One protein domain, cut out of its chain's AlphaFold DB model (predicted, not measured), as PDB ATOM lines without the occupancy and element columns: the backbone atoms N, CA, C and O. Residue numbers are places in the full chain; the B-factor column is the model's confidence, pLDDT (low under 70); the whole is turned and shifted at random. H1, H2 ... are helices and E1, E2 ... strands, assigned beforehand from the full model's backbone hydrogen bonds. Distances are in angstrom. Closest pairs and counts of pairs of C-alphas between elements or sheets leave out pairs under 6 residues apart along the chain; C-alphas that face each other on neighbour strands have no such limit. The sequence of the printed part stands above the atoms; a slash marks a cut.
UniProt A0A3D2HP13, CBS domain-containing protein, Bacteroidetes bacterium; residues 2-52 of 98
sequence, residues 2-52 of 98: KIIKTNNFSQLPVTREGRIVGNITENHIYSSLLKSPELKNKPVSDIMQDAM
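This is residues 2 to 52 of the 98 residues of the protein "CBS domain-containing protein" of Bacteroidetes bacterium (UniProt A0A3D2HP13). A hairpin of two long strands, E1 and E2, makes one end of the domain, and H2 with the short H3 makes the opposite end. H1 sits near the start of E1, while the tail after H3, residues 42 to 52, folds back toward the hairpin. The printed part has 51 residues with three named helices and two named strands, in the order H1, E1, E2, H2, H3; the class is mixed, helices and strands, and the sheet, E1 - E2, is antiparallel. The whole is compact, with a radius of gyration of the C-alphas of 10.9 A and spans of 30 by 23 by 17 A.

From H1, residues 2 to 7, a tight link leads to E1, residues 11 to 16; their closest C-alphas, of Ile 4 and Gln 11, are 6.8 A apart. E1 and E2, residues 19 to 25, form a hairpin, antiparallel at 151 degrees; N 12 and O 24 are 2.9 A apart, N 14 and O 22 2.8 A, both within hydrogen-bond range. H2, residues 26 to 35, is close to but not clearly touching H1, with the closest C-alphas, of Ile 4 and Glu 26, 7.4 A apart; they run opposite ways at a shallow tilt of 25 degrees. H2 and H3, residues 37 to 41, only just touch, and only at the corner, with 3 pairs of C-alphas within 8 A; the closest are Leu 33 and Leu 39, 6.3 A. H1 and H3 are apart. Every O i to N i+4 pair is within hydrogen-bond range in H1, 5 of 6 in H2 and 0 of 1 in H3, where 2 of 2 O i to N i+3 pairs are.

H1 begins at C-alpha 2 (15.845, 13.418, 36.536). E1 is 16.7 A long, E2 18.1 A and H2 14.6 A. H3 ends at C-alpha 41 (7.060, 9.041, 27.675).

The two C-alphas farthest apart, of Gly 18 and Lys 35, are 30.8 A apart. The printed part has no cut, and the four links between named elements are tight. The mean pLDDT of the printed part is 94.0, and no printed residue is under 70.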
ATOM      1  N   LYS A   2      14.917  12.287  36.284       91.81
ATOM      2  CA  LYS A   2      15.845  13.418  36.536       91.81
ATOM      3  C   LYS A   2      15.792  13.958  37.980       91.81
ATOM      4  O   LYS A   2      16.831  14.031  38.616       91.81
ATOM      5  N   ILE A   3      14.599  14.264  38.503       93.69
ATOM      6  CA  ILE A   3      14.418  14.843  39.854       93.69
ATOM      7  C   ILE A   3      14.939  13.912  40.959       93.69
ATOM      8  O   ILE A   3      15.748  14.353  41.768       93.69
ATOM      9  N   ILE A   4      14.512  12.643  40.954       93.00
ATOM     10  CA  ILE A   4      14.952  11.591  41.893       93.00
ATOM     11  C   ILE A   4      16.483  11.537  41.949       93.00
ATOM     12  O   ILE A   4      17.069  11.719  43.010       93.00
ATOM     13  N   LYS A   5      17.137  11.407  40.787       91.81
ATOM     14  CA  LYS A   5      18.598  11.269  40.713       91.81
ATOM     15  C   LYS A   5      19.351  12.519  41.157       91.81
ATOM     16  O   LYS A   5      20.332  12.408  41.876       91.81
ATOM     17  N   THR A   6      18.921  13.703  40.723       96.38
ATOM     18  CA  THR A   6      19.636  14.952  41.032       96.38
ATOM     19  C   THR A   6      19.573  15.313  42.514       96.38
ATOM     20  O   THR A   6      20.510  15.918  43.018       96.38
ATOM     21  N   ASN A   7      18.497  14.939  43.205       94.19
ATOM     22  CA  ASN A   7      18.304  15.269  44.619       94.19
ATOM     23  C   ASN A   7      18.573  14.085  45.555       94.19
ATOM     24  O   ASN A   7      18.364  14.203  46.756       94.19
ATOM     25  N   ASN A   8      19.009  12.945  45.010       91.69
ATOM     26  CA  ASN A   8      19.222  11.711  45.760       91.69
ATOM     27  C   ASN A   8      17.983  11.273  46.569       91.69
ATOM     28  O   ASN A   8      18.089  10.789  47.694       91.69
ATOM     29  N   PHE A   9      16.792  11.466  45.995       92.38
ATOM     30  CA  PHE A   9      15.536  10.998  46.577       92.38
ATOM     31  C   PHE A   9      15.243   9.582  46.105       92.38
ATOM     32  O   PHE A   9      15.420   9.287  44.931       92.38
ATOM     33  N   SER A  10      14.707   8.734  46.978       90.19
ATOM     34  CA  SER A  10      14.235   7.392  46.610       90.19
ATOM     35  C   SER A  10      12.784   7.379  46.115       90.19
ATOM     36  O   SER A  10      12.345   6.420  45.471       90.19
ATOM     37  N   GLN A  11      12.024   8.437  46.408       91.50
ATOM     38  CA  GLN A  11      10.591   8.530  46.137       91.50
ATOM     39  C   GLN A  11      10.092   9.977  46.109       91.50
ATOM     40  O   GLN A  11      10.760  10.878  46.616       91.50
ATOM     41  N   LEU A  12       8.917  10.193  45.513       93.25
ATOM     42  CA  LEU A  12       8.267  11.497  45.401       93.25
ATOM     43  C   LEU A  12       6.736  11.364  45.479       93.25
ATOM     44  O   LEU A  12       6.168  10.549  44.745       93.25
ATOM     45  N   PRO A  13       6.038  12.209  46.259       93.81
ATOM     46  CA  PRO A  13       4.589  12.304  46.168       93.81
ATOM     47  C   PRO A  13       4.184  12.884  44.810       93.81
ATOM     48  O   PRO A  13       4.810  13.812  44.291       93.81
ATOM     49  N   VAL A  14       3.092  12.370  44.259       95.12
ATOM     50  CA  VAL A  14       2.445  12.930  43.074       95.12
ATOM     51  C   VAL A  14       1.313  13.828  43.536       95.12
ATOM     52  O   VAL A  14       0.465  13.415  44.331       95.12
ATOM     53  N   THR A  15       1.294  15.063  43.037       94.00
ATOM     54  CA  THR A  15       0.265  16.044  43.374       94.00
ATOM     55  C   THR A  15      -0.588  16.415  42.168       94.00
ATOM     56  O   THR A  15      -0.128  16.424  41.026       94.00
ATOM     57  N   ARG A  16      -1.849  16.747  42.434       95.31
ATOM     58  CA  ARG A  16      -2.784  17.341  41.478       95.31
ATOM     59  C   ARG A  16      -3.582  18.411  42.206       95.31
ATOM     60  O   ARG A  16      -4.177  18.126  43.240       95.31
ATOM     61  N   GLU A  17      -3.553  19.640  41.692       94.12
ATOM     62  CA  GLU A  17      -4.275  20.783  42.284       94.12
ATOM     63  C   GLU A  17      -3.956  20.975  43.782       94.12
ATOM     64  O   GLU A  17      -4.834  21.185  44.613       94.12
ATOM     65  N   GLY A  18      -2.677  20.827  44.146       87.12
ATOM     66  CA  GLY A  18      -2.204  20.971  45.529       87.12
ATOM     67  C   GLY A  18      -2.519  19.790  46.456       87.12
ATOM     68  O   GLY A  18      -2.052  19.776  47.591       87.12
ATOM     69  N   ARG A  19      -3.254  18.775  45.989       89.38
ATOM     70  CA  ARG A  19      -3.548  17.555  46.751       89.38
ATOM     71  C   ARG A  19      -2.592  16.440  46.373       89.38
ATOM     72  O   ARG A  19      -2.239  16.300  45.207       89.38
ATOM     73  N   ILE A  20      -2.204  15.628  47.348       92.38
ATOM     74  CA  ILE A  20      -1.408  14.424  47.108       92.38
ATOM     75  C   ILE A  20      -2.359  13.329  46.625       92.38
ATOM     76  O   ILE A  20      -3.340  13.022  47.296       92.38
ATOM     77  N   VAL A  21      -2.085  12.782  45.442       95.06
ATOM     78  CA  VAL A  21      -2.941  11.795  44.761       95.06
ATOM     79  C   VAL A  21      -2.241  10.462  44.520       95.06
ATOM     80  O   VAL A  21      -2.879   9.514  44.078       95.06
ATOM     81  N   GLY A  22      -0.942  10.382  44.797       95.06
ATOM     82  CA  GLY A  22      -0.159   9.177  44.578       95.06
ATOM     83  C   GLY A  22       1.267   9.315  45.088       95.06
ATOM     84  O   GLY A  22       1.660  10.351  45.635       95.06
ATOM     85  N   ASN A  23       2.051   8.270  44.879       94.81
ATOM     86  CA  ASN A  23       3.482   8.240  45.148       94.81
ATOM     87  C   ASN A  23       4.213   7.555  43.992       94.81
ATOM     88  O   ASN A  23       3.658   6.706  43.298       94.81
ATOM     89  N   ILE A  24       5.478   7.901  43.788       94.56
ATOM     90  CA  ILE A  24       6.343   7.211  42.838       94.56
ATOM     91  C   ILE A  24       7.671   6.883  43.519       94.56
ATOM     92  O   ILE A  24       8.277   7.747  44.149       94.56
ATOM     93  N   THR A  25       8.133   5.641  43.390       93.19
ATOM     94  CA  THR A  25       9.415   5.182  43.949       93.19
ATOM     95  C   THR A  25      10.383   4.809  42.830       93.19
ATOM     96  O   THR A  25       9.962   4.354  41.764       93.19
ATOM     97  N   GLU A  26      11.687   4.973  43.054       93.06
ATOM     98  CA  GLU A  26      12.715   4.579  42.081       93.06
ATOM     99  C   GLU A  26      12.606   3.094  41.703       93.06
ATOM    100  O   GLU A  26      12.621   2.759  40.516       93.06
ATOM    101  N   ASN A  27      12.397   2.222  42.694       92.19
ATOM    102  CA  ASN A  27      12.219   0.785  42.480       92.19
ATOM    103  C   ASN A  27      11.000   0.481  41.603       92.19
ATOM    104  O   ASN A  27      11.091  -0.339  40.685       92.19
ATOM    105  N   HIS A  28       9.871   1.155  41.848       93.56
ATOM    106  CA  HIS A  28       8.679   0.964  41.032       93.56
ATOM    107  C   HIS A  28       8.921   1.424  39.594       93.56
ATOM    108  O   HIS A  28       8.679   0.649  38.669       93.56
ATOM    109  N   ILE A  29       9.497   2.618  39.399       94.69
ATOM    110  CA  ILE A  29       9.825   3.132  38.061       94.69
ATOM    111  C   ILE A  29      10.734   2.157  37.312       94.69
ATOM    112  O   ILE A  29      10.467   1.841  36.155       94.69
ATOM    113  N   TYR A  30      11.787   1.659  37.966       93.69
ATOM    114  CA  TYR A  30      12.703   0.687  37.378       93.69
ATOM    115  C   TYR A  30      11.966  -0.581  36.932       93.69
ATOM    116  O   TYR A  30      12.043  -0.963  35.764       93.69
ATOM    117  N   SER A  31      11.194  -1.196  37.831       95.38
ATOM    118  CA  SER A  31      10.474  -2.438  37.537       95.38
ATOM    119  C   SER A  31       9.414  -2.282  36.439       95.38
ATOM    120  O   SER A  31       9.239  -3.184  35.620       95.38
ATOM    121  N   SER A  32       8.738  -1.133  36.383       96.06
ATOM    122  CA  SER A  32       7.707  -0.836  35.387       96.06
ATOM    123  C   SER A  32       8.314  -0.550  34.013       96.06
ATOM    124  O   SER A  32       7.811  -1.053  33.013       96.06
ATOM    125  N   LEU A  33       9.442   0.170  33.943       95.50
ATOM    126  CA  LEU A  33      10.145   0.425  32.679       95.50
ATOM    127  C   LEU A  33      10.780  -0.830  32.074       95.50
ATOM    128  O   LEU A  33      10.883  -0.915  30.854       95.50
ATOM    129  N   LEU A  34      11.193  -1.799  32.896       96.88
ATOM    130  CA  LEU A  34      11.660  -3.094  32.393       96.88
ATOM    131  C   LEU A  34      10.550  -3.885  31.694       96.88
ATOM    132  O   LEU A  34      10.829  -4.623  30.753       96.88
ATOM    133  N   LYS A  35       9.304  -3.745  32.159       96.94
ATOM    134  CA  LYS A  35       8.135  -4.418  31.575       96.94
ATOM    135  C   LYS A  35       7.591  -3.670  30.358       96.94
ATOM    136  O   LYS A  35       7.242  -4.303  29.369       96.94
ATOM    137  N   SER A  36       7.555  -2.342  30.445       97.00
ATOM    138  CA  SER A  36       6.947  -1.446  29.459       97.00
ATOM    139  C   SER A  36       7.808  -0.188  29.269       97.00
ATOM    140  O   SER A  36       7.557   0.849  29.899       97.00
ATOM    141  N   PRO A  37       8.851  -0.242  28.418       96.12
ATOM    142  CA  PRO A  37       9.755   0.887  28.175       96.12
ATOM    143  C   PRO A  37       9.060   2.166  27.676       96.12
ATOM    144  O   PRO A  37       9.544   3.277  27.908       96.12
ATOM    145  N   GLU A  38       7.911   2.032  27.013       96.19
ATOM    146  CA  GLU A  38       7.079   3.124  26.510       96.19
ATOM    147  C   GLU A  38       6.534   4.042  27.616       96.19
ATOM    148  O   GLU A  38       6.282   5.223  27.353       96.19
ATOM    149  N   LEU A  39       6.434   3.551  28.862       95.69
ATOM    150  CA  LEU A  39       6.003   4.340  30.026       95.69
ATOM    151  C   LEU A  39       6.922   5.537  30.298       95.69
ATOM    152  O   LEU A  39       6.497   6.515  30.909       95.69
ATOM    153  N   LYS A  40       8.163   5.521  29.791       93.69
ATOM    154  CA  LYS A  40       9.102   6.650  29.892       93.69
ATOM    155  C   LYS A  40       8.519   7.964  29.357       93.69
ATOM    156  O   LYS A  40       8.885   9.027  29.854       93.69
ATOM    157  N   ASN A  41       7.654   7.883  28.346       94.75
ATOM    158  CA  ASN A  41       7.060   9.041  27.675       94.75
ATOM    159  C   ASN A  41       5.587   9.255  28.062       94.75
ATOM    160  O   ASN A  41       4.891  10.038  27.416       94.75
ATOM    161  N   LYS A  42       5.095   8.540  29.077       96.44
ATOM    162  CA  LYS A  42       3.725   8.657  29.577       96.44
ATOM    163  C   LYS A  42       3.653   9.611  30.775       96.44
ATOM    164  O   LYS A  42       4.673   9.861  31.425       96.44
ATOM    165  N   PRO A  43       2.468  10.170  31.071       95.75
ATOM    166  CA  PRO A  43       2.243  10.915  32.300       95.75
ATOM    167  C   PRO A  43       2.582  10.084  33.542       95.75
ATOM    168  O   PRO A  43       2.397   8.870  33.562       95.75
ATOM    169  N   VAL A  44       3.020  10.745  34.618       95.06
ATOM    170  CA  VAL A  44       3.322  10.057  35.889       95.06
ATOM    171  C   VAL A  44       2.092   9.358  36.480       95.06
ATOM    172  O   VAL A  44       2.244   8.365  37.179       95.06
ATOM    173  N   SER A  45       0.879   9.823  36.158       95.69
ATOM    174  CA  SER A  45      -0.381   9.195  36.576       95.69
ATOM    175  C   SER A  45      -0.531   7.747  36.118       95.69
ATOM    176  O   SER A  45      -1.233   6.988  36.772       95.69
ATOM    177  N   ASP A  46       0.129   7.364  35.026       95.69
ATOM    178  CA  ASP A  46      -0.005   6.032  34.426       95.69
ATOM    179  C   ASP A  46       0.886   4.992  35.128       95.69
ATOM    180  O   ASP A  46       0.754   3.793  34.898       95.69
ATOM    181  N   ILE A  47       1.822   5.452  35.961       95.44
ATOM    182  CA  ILE A  47       2.834   4.635  36.646       95.44
ATOM    183  C   ILE A  47       2.899   4.930  38.152       95.44
ATOM    184  O   ILE A  47       3.638   4.276  38.879       95.44
ATOM    185  N   MET A  48       2.175   5.933  38.653       95.56
ATOM    186  CA  MET A  48       2.142   6.212  40.086       95.56
ATOM    187  C   MET A  48       1.450   5.080  40.848       95.56
ATOM    188  O   MET A  48       0.564   4.400  40.337       95.56
ATOM    189  N   GLN A  49       1.864   4.913  42.093       94.44
ATOM    190  CA  GLN A  49       1.229   4.045  43.071       94.44
ATOM    191  C   GLN A  49       0.332   4.887  43.983       94.44
ATOM    192  O   GLN A  49       0.318   6.122  43.890       94.44
ATOM    193  N   ASP A  50      -0.376   4.223  44.893       93.06
ATOM    194  CA  ASP A  50      -1.159   4.892  45.930       93.06
ATOM    195  C   ASP A  50      -0.312   5.900  46.718       93.06
ATOM    196  O   ASP A  50       0.914   5.783  46.839       93.06
ATOM    197  N   ALA A  51      -0.977   6.933  47.232       92.19
ATOM    198  CA  ALA A  51      -0.328   7.941  48.054       92.19
ATOM    199  C   ALA A  51       0.312   7.309  49.299       92.19
ATOM    200  O   ALA A  51      -0.158   6.299  49.823       92.19
ATOM    201  N   MET A  52       1.382   7.937  49.793       91.50
ATOM    202  CA  MET A  52       1.978   7.547  51.071       91.50
ATOM    203  C   MET A  52       0.941   7.670  52.200       91.50
ATOM    204  O   MET A  52       0.082   8.558  52.132       91.50
TER     205      MET A  52